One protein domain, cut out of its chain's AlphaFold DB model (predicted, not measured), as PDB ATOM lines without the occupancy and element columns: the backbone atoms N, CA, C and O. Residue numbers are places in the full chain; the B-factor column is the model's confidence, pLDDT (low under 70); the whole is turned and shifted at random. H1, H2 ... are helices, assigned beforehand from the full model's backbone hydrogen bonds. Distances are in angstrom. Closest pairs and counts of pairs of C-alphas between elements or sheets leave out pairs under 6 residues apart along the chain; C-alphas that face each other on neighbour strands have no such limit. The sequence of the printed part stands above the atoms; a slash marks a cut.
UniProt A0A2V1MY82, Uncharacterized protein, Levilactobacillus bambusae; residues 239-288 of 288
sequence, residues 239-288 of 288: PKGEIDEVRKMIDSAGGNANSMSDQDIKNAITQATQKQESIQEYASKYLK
ATOM      1  N   PRO A 239      73.004  94.183  97.209       50.09
ATOM      2  CA  PRO A 239      73.088  95.163  98.287       50.09
ATOM      3  C   PRO A 239      72.938  96.590  97.753       50.09
ATOM      4  O   PRO A 239      73.358  96.901  96.644       50.09
ATOM      5  N   LYS A 240      72.373  97.502  98.552       48.00
ATOM      6  CA  LYS A 240      72.119  98.894  98.131       48.00
ATOM      7  C   LYS A 240      73.379  99.620  97.623       48.00
ATOM      8  O   LYS A 240      73.280 100.430  96.711       48.00
ATOM      9  N   GLY A 241      74.554  99.260  98.150       54.88
ATOM     10  CA  GLY A 241      75.848  99.755  97.664       54.88
ATOM     11  C   GLY A 241      76.182  99.337  96.226       54.88
ATOM     12  O   GLY A 241      76.735 100.144  95.486       54.88
ATOM     13  N   GLU A 242      75.775  98.140  95.790       59.84
ATOM     14  CA  GLU A 242      75.932  97.700  94.394       59.84
ATOM     15  C   GLU A 242      74.974  98.447  93.453       59.84
ATOM     16  O   GLU A 242      75.330  98.716  92.309       59.84
ATOM     17  N   ILE A 243      73.782  98.851  93.915       69.00
ATOM     18  CA  ILE A 243      72.843  99.643  93.095       69.00
ATOM     19  C   ILE A 243      73.419 101.031  92.793       69.00
ATOM     20  O   ILE A 243      73.314 101.497  91.659       69.00
ATOM     21  N   ASP A 244      74.051 101.681  93.771       75.75
ATOM     22  CA  ASP A 244      74.678 102.991  93.568       75.75
ATOM     23  C   ASP A 244      75.879 102.910  92.613       75.75
ATOM     24  O   ASP A 244      76.122 103.823  91.820       75.75
ATOM     25  N   GLU A 245      76.611 101.799  92.639       75.38
ATOM     26  CA  GLU A 245      77.702 101.538  91.703       75.38
ATOM     27  C   GLU A 245      77.181 101.261  90.286       75.38
ATOM     28  O   GLU A 245      77.687 101.816  89.311       75.38
ATOM     29  N   VAL A 246      76.082 100.513  90.161       80.50
ATOM     30  CA  VAL A 246      75.412 100.294  88.874       80.50
ATOM     31  C   VAL A 246      74.808 101.581  88.315       80.50
ATOM     32  O   VAL A 246      74.900 101.816  87.110       80.50
ATOM     33  N   ARG A 247      74.254 102.456  89.160       86.25
ATOM     34  CA  ARG A 247      73.799 103.787  88.735       86.25
ATOM     35  C   ARG A 247      74.933 104.586  88.105       86.25
ATOM     36  O   ARG A 247      74.768 105.084  86.995       86.25
ATOM     37  N   LYS A 248      76.105 104.618  88.749       85.00
ATOM     38  CA  LYS A 248      77.303 105.260  88.181       85.00
ATOM     39  C   LYS A 248      77.705 104.634  86.848       85.00
ATOM     40  O   LYS A 248      78.050 105.361  85.923       85.00
ATOM     41  N   MET A 249      77.633 103.307  86.725       81.94
ATOM     42  CA  MET A 249      77.934 102.613  85.470       81.94
ATOM     43  C   MET A 249      76.957 102.993  84.346       81.94
ATOM     44  O   MET A 249      77.398 103.272  83.232       81.94
ATOM     45  N   ILE A 250      75.657 103.066  84.633       82.62
ATOM     46  CA  ILE A 250      74.620 103.470  83.668       82.62
ATOM     47  C   ILE A 250      74.802 104.934  83.250       82.62
ATOM     48  O   ILE A 250      74.806 105.223  82.052       82.62
ATOM     49  N   ASP A 251      75.026 105.838  84.207       85.00
ATOM     50  CA  ASP A 251      75.281 107.256  83.926       85.00
ATOM     51  C   ASP A 251      76.565 107.435  83.094       85.00
ATOM     52  O   ASP A 251      76.581 108.178  82.112       85.00
ATOM     53  N   SER A 252      77.633 106.687  83.408       81.00
ATOM     54  CA  SER A 252      78.896 106.722  82.650       81.00
ATOM     55  C   SER A 252      78.764 106.210  81.209       81.00
ATOM     56  O   SER A 252      79.525 106.625  80.335       81.00
ATOM     57  N   ALA A 253      77.777 105.350  80.940       82.06
ATOM     58  CA  ALA A 253      77.451 104.842  79.609       82.06
ATOM     59  C   ALA A 253      76.503 105.772  78.817       82.06
ATOM     60  O   ALA A 253      76.120 105.453  77.686       82.06
ATOM     61  N   GLY A 254      76.137 106.924  79.395       79.25
ATOM     62  CA  GLY A 254      75.255 107.925  78.795       79.25
ATOM     63  C   GLY A 254      73.760 107.671  79.005       79.25
ATOM     64  O   GLY A 254      72.960 108.268  78.289       79.25
ATOM     65  N   GLY A 255      73.386 106.785  79.935       80.38
ATOM     66  CA  GLY A 255      72.003 106.634  80.400       80.38
ATOM     67  C   GLY A 255      71.636 107.651  81.490       80.38
ATOM     68  O   GLY A 255      72.487 108.406  81.953       80.38
ATOM     69  N   ASN A 256      70.365 107.675  81.908       81.88
ATOM     70  CA  ASN A 256      69.878 108.542  82.993       81.88
ATOM     71  C   ASN A 256      69.420 107.720  84.207       81.88
ATOM     72  O   ASN A 256      68.221 107.551  84.455       81.88
ATOM     73  N   ALA A 257      70.379 107.225  84.988       81.12
ATOM     74  CA  ALA A 257      70.123 106.374  86.146       81.12
ATOM     75  C   ALA A 257      69.378 107.105  87.278       81.12
ATOM     76  O   ALA A 257      68.686 106.475  88.077       81.12
ATOM     77  N   ASN A 258      69.464 108.438  87.325       77.75
ATOM     78  CA  ASN A 258      68.742 109.274  88.291       77.75
ATOM     79  C   ASN A 258      67.228 109.319  88.034       77.75
ATOM     80  O   ASN A 258      66.451 109.562  88.956       77.75
ATOM     81  N   SER A 259      66.799 109.071  86.794       77.44
ATOM     82  CA  SER A 259      65.381 108.917  86.442       77.44
ATOM     83  C   SER A 259      64.847 107.497  86.667       77.44
ATOM     84  O   SER A 259      63.640 107.273  86.590       77.44
ATOM     85  N   MET A 260      65.741 106.550  86.967       74.31
ATOM     86  CA  MET A 260      65.435 105.135  87.146       74.31
ATOM     87  C   MET A 260      65.238 104.807  88.628       74.31
ATOM     88  O   MET A 260      66.067 105.128  89.488       74.31
ATOM     89  N   SER A 261      64.146 104.109  88.936       78.19
ATOM     90  CA  SER A 261      63.956 103.544  90.270       78.19
ATOM     91  C   SER A 261      64.993 102.447  90.543       78.19
ATOM     92  O   SER A 261      65.535 101.847  89.616       78.19
ATOM     93  N   ASP A 262      65.251 102.126  91.816       70.38
ATOM     94  CA  ASP A 262      66.129 100.999  92.186       70.38
ATOM     95  C   ASP A 262      65.675  99.686  91.512       70.38
ATOM     96  O   ASP A 262      66.491  98.815  91.212       70.38
ATOM     97  N   GLN A 263      64.375  99.559  91.222       55.56
ATOM     98  CA  GLN A 263      63.806  98.419  90.514       55.56
ATOM     99  C   GLN A 263      64.101  98.446  89.009       55.56
ATOM    100  O   GLN A 263      64.375  97.399  88.427       55.56
ATOM    101  N   ASP A 264      64.110  99.619  88.374       66.00
ATOM    102  CA  ASP A 264      64.504  99.756  86.966       66.00
ATOM    103  C   ASP A 264      65.986  99.415  86.775       66.00
ATOM    104  O   ASP A 264      66.353  98.767  85.796       66.00
ATOM    105  N   ILE A 265      66.826  99.780  87.750       78.88
ATOM    106  CA  ILE A 265      68.244  99.403  87.785       78.88
ATOM    107  C   ILE A 265      68.390  97.877  87.897       78.88
ATOM    108  O   ILE A 265      69.122  97.270  87.118       78.88
ATOM    109  N   LYS A 266      67.650  97.227  88.806       72.75
ATOM    110  CA  LYS A 266      67.651  95.757  88.939       72.75
ATOM    111  C   LYS A 266      67.190  95.063  87.657       72.75
ATOM    112  O   LYS A 266      67.858  94.147  87.187       72.75
ATOM    113  N   ASN A 267      66.103  95.540  87.054       65.62
ATOM    114  CA  ASN A 267      65.594  95.005  85.792       65.62
ATOM    115  C   ASN A 267      66.626  95.159  84.663       65.62
ATOM    116  O   ASN A 267      66.808  94.239  83.870       65.62
ATOM    117  N   ALA A 268      67.336  96.289  84.606       73.06
ATOM    118  CA  ALA A 268      68.412  96.503  83.645       73.06
ATOM    119  C   ALA A 268      69.565  95.501  83.827       73.06
ATOM    120  O   ALA A 268      70.043  94.946  82.840       73.06
ATOM    121  N   ILE A 269      69.967  95.212  85.069       74.69
ATOM    122  CA  ILE A 269      70.990  94.194  85.377       74.69
ATOM    123  C   ILE A 269      70.528  92.806  84.917       74.69
ATOM    124  O   ILE A 269      71.284  92.082  84.261       74.69
ATOM    125  N   THR A 270      69.275  92.441  85.202       65.50
ATOM    126  CA  THR A 270      68.691  91.164  84.765       65.50
ATOM    127  C   THR A 270      68.700  91.039  83.243       65.50
ATOM    128  O   THR A 270      69.120  90.011  82.711       65.50
ATOM    129  N   GLN A 271      68.289  92.088  82.529       63.91
ATOM    130  CA  GLN A 271      68.221  92.077  81.069       63.91
ATOM    131  C   GLN A 271      69.605  92.061  80.409       63.91
ATOM    132  O   GLN A 271      69.809  91.318  79.447       63.91
ATOM    133  N   ALA A 272      70.572  92.812  80.945       72.62
ATOM    134  CA  ALA A 272      71.966  92.758  80.505       72.62
ATOM    135  C   ALA A 272      72.520  91.329  80.631       72.62
ATOM    136  O   ALA A 272      73.075  90.774  79.683       72.62
ATOM    137  N   THR A 273      72.242  90.679  81.763       63.09
ATOM    138  CA  THR A 273      72.668  89.302  82.032       63.09
ATOM    139  C   THR A 273      72.044  88.294  81.064       63.09
ATOM    140  O   THR A 273      72.749  87.440  80.528       63.09
ATOM    141  N   GLN A 274      70.739  88.397  80.788       58.47
ATOM    142  CA  GLN A 274      70.066  87.524  79.816       58.47
ATOM    143  C   GLN A 274      70.650  87.660  78.407       58.47
ATOM    144  O   GLN A 274      70.742  86.677  77.671       58.47
ATOM    145  N   LYS A 275      71.065  88.872  78.039       69.06
ATOM    146  CA  LYS A 275      71.694  89.170  76.749       69.06
ATOM    147  C   LYS A 275      73.186  88.849  76.712       69.06
ATOM    148  O   LYS A 275      73.783  88.966  75.649       69.06
ATOM    149  N   GLN A 276      73.761  88.408  77.834       68.56
ATOM    150  CA  GLN A 276      75.199  88.190  77.997       68.56
ATOM    151  C   GLN A 276      76.022  89.459  77.699       68.56
ATOM    152  O   GLN A 276      77.147  89.379  77.213       68.56
ATOM    153  N   GLU A 277      75.452  90.628  77.994       73.00
ATOM    154  CA  GLU A 277      76.072  91.944  77.826       73.00
ATOM    155  C   GLU A 277      76.453  92.525  79.197       73.00
ATOM    156  O   GLU A 277      75.838  92.206  80.219       73.00
ATOM    157  N   SER A 278      77.453  93.412  79.237       80.62
ATOM    158  CA  SER A 278      77.720  94.195  80.450       80.62
ATOM    159  C   SER A 278      76.610  95.224  80.677       80.62
ATOM    160  O   SER A 278      75.937  95.655  79.737       80.62
ATOM    161  N   ILE A 279      76.428  95.676  81.921       80.88
ATOM    162  CA  ILE A 279      75.407  96.689  82.226       80.88
ATOM    163  C   ILE A 279      75.673  98.024  81.513       80.88
ATOM    164  O   ILE A 279      74.732  98.706  81.121       80.88
ATOM    165  N   GLN A 280      76.940  98.368  81.274       81.19
ATOM    166  CA  GLN A 280      77.332  99.562  80.518       81.19
ATOM    167  C   GLN A 280      76.987  99.415  79.033       81.19
ATOM    168  O   GLN A 280      76.463 100.341  78.415       81.19
ATOM    169  N   GLU A 281      77.237  98.236  78.458       77.44
ATOM    170  CA  GLU A 281      76.917  97.964  77.061       77.44
ATOM    171  C   GLU A 281      75.402  97.950  76.839       77.44
ATOM    172  O   GLU A 281      74.903  98.627  75.936       77.44
ATOM    173  N   TYR A 282      74.667  97.285  77.732       83.25
ATOM    174  CA  TYR A 282      73.211  97.307  77.761       83.25
ATOM    175  C   TYR A 282      72.673  98.743  77.894       83.25
ATOM    176  O   TYR A 282      71.829  99.170  77.104       83.25
ATOM    177  N   ALA A 283      73.204  99.534  78.832       84.31
ATOM    178  CA  ALA A 283      72.777 100.915  79.038       84.31
ATOM    179  C   ALA A 283      72.996 101.792  77.799       84.31
ATOM    180  O   ALA A 283      72.089 102.508  77.375       84.31
ATOM    181  N   SER A 284      74.160 101.672  77.156       81.81
ATOM    182  CA  SER A 284      74.505 102.451  75.964       81.81
ATOM    183  C   SER A 284      73.597 102.175  74.755       81.81
ATOM    184  O   SER A 284      73.465 103.035  73.874       81.81
ATOM    185  N   LYS A 285      72.982 100.986  74.701       83.31
ATOM    186  CA  LYS A 285      72.100 100.543  73.614       83.31
ATOM    187  C   LYS A 285      70.622 100.788  73.918       83.31
ATOM    188  O   LYS A 285      69.881 101.123  72.998       83.31
ATOM    189  N   TYR A 286      70.199 100.618  75.174       81.06
ATOM    190  CA  TYR A 286      68.777 100.484  75.519       81.06
ATOM    191  C   TYR A 286      68.257 101.463  76.587       81.06
ATOM    192  O   TYR A 286      67.045 101.519  76.770       81.06
ATOM    193  N   LEU A 287      69.118 102.212  77.291       79.44
ATOM    194  CA  LEU A 287      68.729 103.059  78.439       79.44
ATOM    195  C   LEU A 287      69.029 104.561  78.246       79.44
ATOM    196  O   LEU A 287      69.233 105.277  79.229       79.44
ATOM    197  N   LYS A 288      69.088 105.022  76.993       75.81
ATOM    198  CA  LYS A 288      69.279 106.436  76.621       75.81
ATOM    199  C   LYS A 288      67.968 107.211  76.564       75.81
ATOM    200  O   LYS A 288      66.961 106.614  76.121       75.81
TER     201      LYS A 288
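This is residues 239 to 288 of the 288 residues of an uncharacterized protein of Levilactobacillus bambusae (UniProt A0A2V1MY82). Three helices make a small triangle: H1 and H2 meet near their starts as a wide V, and the shorter H3 packs across its open side, on the later parts of both. The link from H1 to H2 folds back from the far end of H1 to the start of H2. The printed part has 50 residues with three named helices, H1, H2 and H3 in chain order, and no named strand: all helix. It is compact, with a radius of gyration of the C-alphas of 9.4 A, and rounded, spanning 23 by 20 by 14 A.

Begin with H1, residues 240 to 252. Its residues 243 to 247 alone touch H2, residues 262 to 274, which meets them with 262 to 266 alone; the closest C-alphas, of Ile 243 and Asp 262, are 6.9 A apart. The two lines are only just about perpendicular, at 72 degrees. Further along H2, residues 268 to 273 alone touch H3, residues 279 to 286, about perpendicular at 87 degrees; look for the closest C-alphas at Ala 272 and Tyr 282, 5.5 A apart. H3 also touches H1, the same way at a steep tilt of 50 degrees, with the C-alphas of Ile 250 and Ala 283 closest at 5.6 A. In H1, H2 and H3 every O i to N i+4 pair is within hydrogen-bond range.

Find C-alpha 240 at (72.119, 98.894, 98.131); from there H1 runs 18.6 A to C-alpha 252. H2 starts at C-alpha 262, (66.129, 100.999, 92.186), and runs 18.7 A. H3 ends at C-alpha 286, (68.777, 100.484, 75.519), after 10.2 A.

The two C-alphas farthest apart, of Pro 239 and Lys 285, are 25.3 A apart. The printed part has no cut; the link from H1 to H2 is short, that from H2 to H3 tight. The mean pLDDT of the printed part is 74.2; look for values under 70 at residues 239 to 243, 263 to 264, 267, 270 to 271 and 273 to 276.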